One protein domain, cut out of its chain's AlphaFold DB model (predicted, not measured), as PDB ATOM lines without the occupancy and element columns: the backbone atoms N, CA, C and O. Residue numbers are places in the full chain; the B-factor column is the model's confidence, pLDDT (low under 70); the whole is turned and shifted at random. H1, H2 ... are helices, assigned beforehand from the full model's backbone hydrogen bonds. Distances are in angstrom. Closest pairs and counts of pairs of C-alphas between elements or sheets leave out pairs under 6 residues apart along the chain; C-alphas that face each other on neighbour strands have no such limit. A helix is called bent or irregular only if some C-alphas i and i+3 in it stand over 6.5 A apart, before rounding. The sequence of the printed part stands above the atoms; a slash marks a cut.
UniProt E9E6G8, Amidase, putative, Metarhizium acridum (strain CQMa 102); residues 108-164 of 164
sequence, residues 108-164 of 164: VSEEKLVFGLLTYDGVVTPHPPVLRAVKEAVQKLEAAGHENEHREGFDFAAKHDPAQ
ATOM      1  N   VAL A 108      92.299 125.838 159.329       80.94
ATOM      2  CA  VAL A 108      90.999 125.184 159.141       80.94
ATOM      3  C   VAL A 108      90.422 125.739 157.846       80.94
ATOM      4  O   VAL A 108      90.211 126.944 157.753       80.94
ATOM      5  N   SER A 109      90.256 124.878 156.841       76.94
ATOM      6  CA  SER A 109      89.649 125.299 155.584       76.94
ATOM      7  C   SER A 109      88.198 125.683 155.846       76.94
ATOM      8  O   SER A 109      87.477 124.933 156.505       76.94
ATOM      9  N   GLU A 110      87.790 126.841 155.338       79.00
ATOM     10  CA  GLU A 110      86.379 127.236 155.272       79.00
ATOM     11  C   GLU A 110      85.667 126.555 154.092       79.00
ATOM     12  O   GLU A 110      84.446 126.612 153.974       79.00
ATOM     13  N   GLU A 111      86.428 125.888 153.219       83.56
ATOM     14  CA  GLU A 111      85.886 125.168 152.079       83.56
ATOM     15  C   GLU A 111      85.173 123.884 152.506       83.56
ATOM     16  O   GLU A 111      85.532 123.197 153.470       83.56
ATOM     17  N   LYS A 112      84.167 123.524 151.711       84.94
ATOM     18  CA  LYS A 112      83.409 122.292 151.872       84.94
ATOM     19  C   LYS A 112      84.314 121.083 151.639       84.94
ATOM     20  O   LYS A 112      84.714 120.799 150.515       84.94
ATOM     21  N   LEU A 113      84.622 120.354 152.708       87.62
ATOM     22  CA  LEU A 113      85.306 119.070 152.610       87.62
ATOM     23  C   LEU A 113      84.356 117.992 152.085       87.62
ATOM     24  O   LEU A 113      83.200 117.906 152.505       87.62
ATOM     25  N   VAL A 114      84.893 117.151 151.206       88.75
ATOM     26  CA  VAL A 114      84.261 115.918 150.749       88.75
ATOM     27  C   VAL A 114      84.822 114.763 151.571       88.75
ATOM     28  O   VAL A 114      86.041 114.575 151.622       88.75
ATOM     29  N   PHE A 115      83.953 113.987 152.215       86.75
ATOM     30  CA  PHE A 115      84.349 112.787 152.950       86.75
ATOM     31  C   PHE A 115      83.706 111.535 152.357       86.75
ATOM     32  O   PHE A 115      82.591 111.572 151.846       86.75
ATOM     33  N   GLY A 116      84.443 110.423 152.428       87.81
ATOM     34  CA  GLY A 116      83.943 109.095 152.091       87.81
ATOM     35  C   GLY A 116      83.574 108.321 153.353       87.81
ATOM     36  O   GLY A 116      84.261 108.423 154.375       87.81
ATOM     37  N   LEU A 117      82.505 107.534 153.274       86.12
ATOM     38  CA  LEU A 117      82.017 106.695 154.362       86.12
ATOM     39  C   LEU A 117      82.257 105.215 154.043       86.12
ATOM     40  O   LEU A 117      81.800 104.721 153.021       86.12
ATOM     41  N   LEU A 118      82.938 104.504 154.946       85.88
ATOM     42  CA  LEU A 118      83.066 103.046 154.914       85.88
ATOM     43  C   LEU A 118      82.321 102.476 156.121       85.88
ATOM     44  O   LEU A 118      82.801 102.579 157.251       85.88
ATOM     45  N   THR A 119      81.137 101.910 155.892       84.50
ATOM     46  CA  THR A 119      80.330 101.312 156.968       84.50
ATOM     47  C   THR A 119      80.680  99.848 157.203       84.50
ATOM     48  O   THR A 119      80.742  99.411 158.350       84.50
ATOM     49  N   TYR A 120      80.937  99.102 156.130       83.50
ATOM     50  CA  TYR A 120      81.225  97.677 156.165       83.50
ATOM     51  C   TYR A 120      82.272  97.320 155.111       83.50
ATOM     52  O   TYR A 120      82.144  97.683 153.943       83.50
ATOM     53  N   ASP A 121      83.304  96.597 155.535       83.81
ATOM     54  CA  ASP A 121      84.439  96.189 154.704       83.81
ATOM     55  C   ASP A 121      84.233  94.836 153.998       83.81
ATOM     56  O   ASP A 121      85.114  94.386 153.270       83.81
ATOM     57  N   GLY A 122      83.090  94.174 154.211       86.38
ATOM     58  CA  GLY A 122      82.824  92.837 153.673       86.38
ATOM     59  C   GLY A 122      83.351  91.684 154.532       86.38
ATOM     60  O   GLY A 122      83.060  90.533 154.214       86.38
ATOM     61  N   VAL A 123      84.104  91.966 155.602       88.75
ATOM     62  CA  VAL A 123      84.800  90.952 156.410       88.75
ATOM     63  C   VAL A 123      84.320  90.960 157.857       88.75
ATOM     64  O   VAL A 123      84.025  89.900 158.410       88.75
ATOM     65  N   VAL A 124      84.233  92.135 158.486       86.25
ATOM     66  CA  VAL A 124      83.856  92.265 159.898       86.25
ATOM     67  C   VAL A 124      82.616  93.125 160.028       86.25
ATOM     68  O   VAL A 124      82.633  94.331 159.792       86.25
ATOM     69  N   THR A 125      81.514  92.500 160.440       90.31
ATOM     70  CA  THR A 125      80.266  93.223 160.674       90.31
ATOM     71  C   THR A 125      80.404  94.110 161.916       90.31
ATOM     72  O   THR A 125      80.652  93.596 163.012       90.31
ATOM     73  N   PRO A 126      80.243  95.439 161.794       89.94
ATOM     74  CA  PRO A 126      80.343  96.341 162.933       89.94
ATOM     75  C   PRO A 126      79.170  96.150 163.898       89.94
ATOM     76  O   PRO A 126      78.025  95.932 163.498       89.94
ATOM     77  N   HIS A 127      79.435  96.303 165.195       91.81
ATOM     78  CA  HIS A 127      78.380  96.235 166.200       91.81
ATOM     79  C   HIS A 127      77.391  97.413 166.078       91.81
ATOM     80  O   HIS A 127      77.803  98.534 165.752       91.81
ATOM     81  N   PRO A 128      76.106  97.225 166.445       94.06
ATOM     82  CA  PRO A 128      75.095  98.283 166.374       94.06
ATOM     83  C   PRO A 128      75.476  99.621 167.047       94.06
ATOM     84  O   PRO A 128      75.184 100.668 166.468       94.06
ATOM     85  N   PRO A 129      76.161  99.659 168.212       93.75
ATOM     86  CA  PRO A 129      76.607 100.919 168.816       93.75
ATOM     87  C   PRO A 129      77.647 101.673 167.978       93.75
ATOM     88  O   PRO A 129      77.631 102.902 167.961       93.75
ATOM     89  N   VAL A 130      78.521 100.954 167.264       91.44
ATOM     90  CA  VAL A 130      79.530 101.552 166.374       91.44
ATOM     91  C   VAL A 130      78.841 102.162 165.159       91.44
ATOM     92  O   VAL A 130      79.087 103.319 164.834       91.44
ATOM     93  N   LEU A 131      77.899 101.433 164.550       90.88
ATOM     94  CA  LEU A 131      77.083 101.946 163.444       90.88
ATOM     95  C   LEU A 131      76.299 103.201 163.840       90.88
ATOM     96  O   LEU A 131      76.214 104.148 163.060       90.88
ATOM     97  N   ARG A 132      75.746 103.234 165.057       93.44
ATOM     98  CA  ARG A 132      75.064 104.421 165.582       93.44
ATOM     99  C   ARG A 132      76.021 105.609 165.713       93.44
ATOM    100  O   ARG A 132      75.703 106.679 165.212       93.44
ATOM    101  N   ALA A 133      77.193 105.411 166.318       92.88
ATOM    102  CA  ALA A 133      78.188 106.473 166.481       92.88
ATOM    103  C   ALA A 133      78.673 107.033 165.130       92.88
ATOM    104  O   ALA A 133      78.833 108.244 164.983       92.88
ATOM    105  N   VAL A 134      78.852 106.168 164.127       91.75
ATOM    106  CA  VAL A 134      79.205 106.576 162.761       91.75
ATOM    107  C   VAL A 134      78.085 107.407 162.126       91.75
ATOM    108  O   VAL A 134      78.362 108.477 161.589       91.75
ATOM    109  N   LYS A 135      76.819 106.981 162.238       91.31
ATOM    110  CA  LYS A 135      75.664 107.755 161.744       91.31
ATOM    111  C   LYS A 135      75.566 109.135 162.397       91.31
ATOM    112  O   LYS A 135      75.371 110.124 161.699       91.31
ATOM    113  N   GLU A 136      75.752 109.216 163.714       94.62
ATOM    114  CA  GLU A 136      75.772 110.494 164.438       94.62
ATOM    115  C   GLU A 136      76.928 111.401 163.984       94.62
ATOM    116  O   GLU A 136      76.766 112.620 163.908       94.62
ATOM    117  N   ALA A 137      78.096 110.831 163.675       92.81
ATOM    118  CA  ALA A 137      79.229 111.590 163.152       92.81
ATOM    119  C   ALA A 137      78.939 112.151 161.752       92.81
ATOM    120  O   ALA A 137      79.212 113.325 161.512       92.81
ATOM    121  N   VAL A 138      78.331 111.356 160.864       92.31
ATOM    122  CA  VAL A 138      77.925 111.803 159.518       92.31
ATOM    123  C   VAL A 138      76.915 112.943 159.606       92.31
ATOM    124  O   VAL A 138      77.146 113.992 159.019       92.31
ATOM    125  N   GLN A 139      75.869 112.802 160.425       92.62
ATOM    126  CA  GLN A 139      74.861 113.855 160.610       92.62
ATOM    127  C   GLN A 139      75.473 115.175 161.097       92.62
ATOM    128  O   GLN A 139      75.077 116.249 160.651       92.62
ATOM    129  N   LYS A 140      76.464 115.115 161.997       93.44
ATOM    130  CA  LYS A 140      77.179 116.312 162.475       93.44
ATOM    131  C   LYS A 140      78.046 116.949 161.389       93.44
ATOM    132  O   LYS A 140      78.155 118.171 161.359       93.44
ATOM    133  N   LEU A 141      78.656 116.147 160.517       91.06
ATOM    134  CA  LEU A 141      79.450 116.643 159.391       91.06
ATOM    135  C   LEU A 141      78.560 117.275 158.310       91.06
ATOM    136  O   LEU A 141      78.886 118.349 157.812       91.06
ATOM    137  N   GLU A 142      77.415 116.664 158.010       90.00
ATOM    138  CA  GLU A 142      76.413 117.205 157.083       90.00
ATOM    139  C   GLU A 142      75.802 118.508 157.617       90.00
ATOM    140  O   GLU A 142      75.689 119.486 156.881       90.00
ATOM    141  N   ALA A 143      75.493 118.575 158.918       92.56
ATOM    142  CA  ALA A 143      75.013 119.796 159.568       92.56
ATOM    143  C   ALA A 143      76.060 120.926 159.578       92.56
ATOM    144  O   ALA A 143      75.697 122.100 159.563       92.56
ATOM    145  N   ALA A 144      77.354 120.586 159.574       90.06
ATOM    146  CA  ALA A 144      78.448 121.542 159.402       90.06
ATOM    147  C   ALA A 144      78.649 121.975 157.933       90.06
ATOM    148  O   ALA A 144      79.515 122.802 157.651       90.06
ATOM    149  N   GLY A 145      77.850 121.443 157.000       88.06
ATOM    150  CA  GLY A 145      77.861 121.804 155.585       88.06
ATOM    151  C   GLY A 145      78.828 120.992 154.725       88.06
ATOM    152  O   GLY A 145      79.025 121.358 153.569       88.06
ATOM    153  N   HIS A 146      79.429 119.914 155.242       88.38
ATOM    154  CA  HIS A 146      80.338 119.043 154.486       88.38
ATOM    155  C   HIS A 146      79.587 118.064 153.574       88.38
ATOM    156  O   HIS A 146      78.436 117.714 153.833       88.38
ATOM    157  N   GLU A 147      80.229 117.630 152.487       84.62
ATOM    158  CA  GLU A 147      79.623 116.714 151.515       84.62
ATOM    159  C   GLU A 147      80.041 115.272 151.768       84.62
ATOM    160  O   GLU A 147      81.230 114.970 151.884       84.62
ATOM    161  N   ASN A 148      79.061 114.377 151.788       79.69
ATOM    162  CA  ASN A 148      79.302 112.947 151.739       79.69
ATOM    163  C   ASN A 148      79.316 112.510 150.264       79.69
ATOM    164  O   ASN A 148      78.256 112.399 149.647       79.69
ATOM    165  N   GLU A 149      80.500 112.286 149.683       66.69
ATOM    166  CA  GLU A 149      80.574 111.655 148.361       66.69
ATOM    167  C   GLU A 149      80.354 110.153 148.530       66.69
ATOM    168  O   GLU A 149      81.253 109.392 148.904       66.69
ATOM    169  N   HIS A 150      79.143 109.715 148.199       57.00
ATOM    170  CA  HIS A 150      78.803 108.306 148.108       57.00
ATOM    171  C   HIS A 150      79.440 107.712 146.839       57.00
ATOM    172  O   HIS A 150      78.808 107.613 145.791       57.00
ATOM    173  N   ARG A 151      80.724 107.341 146.895       48.09
ATOM    174  CA  ARG A 151      81.364 106.616 145.786       48.09
ATOM    175  C   ARG A 151      81.005 105.136 145.859       48.09
ATOM    176  O   ARG A 151      81.414 104.437 146.789       48.09
ATOM    177  N   GLU A 152      80.255 104.659 144.866       38.28
ATOM    178  CA  GLU A 152      80.052 103.228 144.626       38.28
ATOM    179  C   GLU A 152      81.424 102.531 144.557       38.28
ATOM    180  O   GLU A 152      82.273 102.868 143.733       38.28
ATOM    181  N   GLY A 153      81.674 101.617 145.500       43.94
ATOM    182  CA  GLY A 153      82.980 100.980 145.726       43.94
ATOM    183  C   GLY A 153      83.448 100.986 147.186       43.94
ATOM    184  O   GLY A 153      84.286 100.164 147.542       43.94
ATOM    185  N   PHE A 154      82.884 101.859 148.035       43.47
ATOM    186  CA  PHE A 154      83.100 101.858 149.496       43.47
ATOM    187  C   PHE A 154      81.909 101.325 150.312       43.47
ATOM    188  O   PHE A 154      82.047 101.109 151.513       43.47
ATOM    189  N   ASP A 155      80.784 101.021 149.661       41.28
ATOM    190  CA  ASP A 155      79.726 100.175 150.214       41.28
ATOM    191  C   ASP A 155      79.844  98.765 149.625       41.28
ATOM    192  O   ASP A 155      79.290  98.445 148.573       41.28
ATOM    193  N   PHE A 156      80.539  97.876 150.336       43.06
ATOM    194  CA  PHE A 156      80.459  96.433 150.070       43.06
ATOM    195  C   PHE A 156      79.104  95.842 150.514       43.06
ATOM    196  O   PHE A 156      78.832  94.663 150.292       43.06
ATOM    197  N   ALA A 157      78.236  96.664 151.116       39.38
ATOM    198  CA  ALA A 157      76.922  96.288 151.627       39.38
ATOM    199  C   ALA A 157      75.865  96.031 150.533       39.38
ATOM    200  O   ALA A 157      74.871  95.366 150.805       39.38
ATOM    201  N   ALA A 158      76.070  96.481 149.291       39.12
ATOM    202  CA  ALA A 158      75.065  96.337 148.231       39.12
ATOM    203  C   ALA A 158      74.999  94.935 147.580       39.12
ATOM    204  O   ALA A 158      74.258  94.749 146.618       39.12
ATOM    205  N   LYS A 159      75.765  93.940 148.060       37.19
ATOM    206  CA  LYS A 159      75.808  92.589 147.458       37.19
ATOM    207  C   LYS A 159      75.279  91.449 148.326       37.19
ATOM    208  O   LYS A 159      75.441  90.297 147.933       37.19
ATOM    209  N   HIS A 160      74.630  91.725 149.457       41.31
ATOM    210  CA  HIS A 160      73.963  90.664 150.212       41.31
ATOM    211  C   HIS A 160      72.445  90.828 150.159       41.31
ATOM    212  O   HIS A 160      71.841  91.475 151.008       41.31
ATOM    213  N   ASP A 161      71.855  90.237 149.122       33.97
ATOM    214  CA  ASP A 161      70.461  89.809 149.135       33.97
ATOM    215  C   ASP A 161      70.379  88.560 150.039       33.97
ATOM    216  O   ASP A 161      71.040  87.564 149.737       33.97
ATOM    217  N   PRO A 162      69.660  88.583 151.176       37.97
ATOM    218  CA  PRO A 162      69.520  87.423 152.056       37.97
ATOM    219  C   PRO A 162      68.534  86.358 151.523       37.97
ATOM    220  O   PRO A 162      68.029  85.556 152.310       37.97
ATOM    221  N   ALA A 163      68.244  86.332 150.217       35.56
ATOM    222  CA  ALA A 163      67.290  85.409 149.599       35.56
ATOM    223  C   ALA A 163      67.797  84.691 148.326       35.56
ATOM    224  O   ALA A 163      66.996  84.406 147.431       35.56
ATOM    225  N   GLN A 164      69.087  84.333 148.259       33.09
ATOM    226  CA  GLN A 164      69.607  83.306 147.335       33.09
ATOM    227  C   GLN A 164      70.637  82.397 148.003       33.09
ATOM    228  O   GLN A 164      71.509  82.925 148.728       33.09
TER     229      GLN A 164
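Overview. This is residues 108 to 164 of the 164 residues of the protein "Amidase, putative" of Metarhizium acridum (strain CQMa 102) (UniProt E9E6G8). With little regular structure, the domain is a long, loose winding of chain: residues 108 to 123 run out, the chain folds back through residues 124 to 127 into one helix, H1, which returns over that first run, and residues 146 to 164 then run out again the same way as the first run, beside it at residues 147 to 148, with the small H2 on the way. The 57 residues hold two named helices, H1 then H2, and no named strand; the class is all helix, with 20 residues in named elements. It is loose, with a radius of gyration of the C-alphas of 13.7 A, and elongated, spanning 47 by 25 by 17 A.

Along the chain. H1, residues 128 to 143, measures 22.6 A, from C-alpha 128 at (75.095, 98.283, 166.374) to C-alpha 143 at (75.013, 119.796, 159.568). H2, residues 156 to 159, measures 6.6 A and ends at C-alpha 159 at (75.808, 92.589, 147.458); it is only just irregular, with C-alphas 156 and 159 that far apart.

Arrangement. Residues 114 to 115 pair in parallel with residues 147 to 148. Residues 124 to 129, of which 128 to 129 belong to H1, stand free. H1 and H2 are apart. In H1 every O i to N i+4 pair is within hydrogen-bond range; H2 is too short for such a pair, and its one O i to N i+3 pair is not within range.

Size, cuts and confidence. The C-alphas of Val 108 and Gln 164, the chain's last residue, are the farthest apart, at 48.5 A. The printed part has no cut, and the link from H1 to H2, 12 residues, is long. Mean pLDDT of the printed part is 75.5; residues 149 to 164 are under 70.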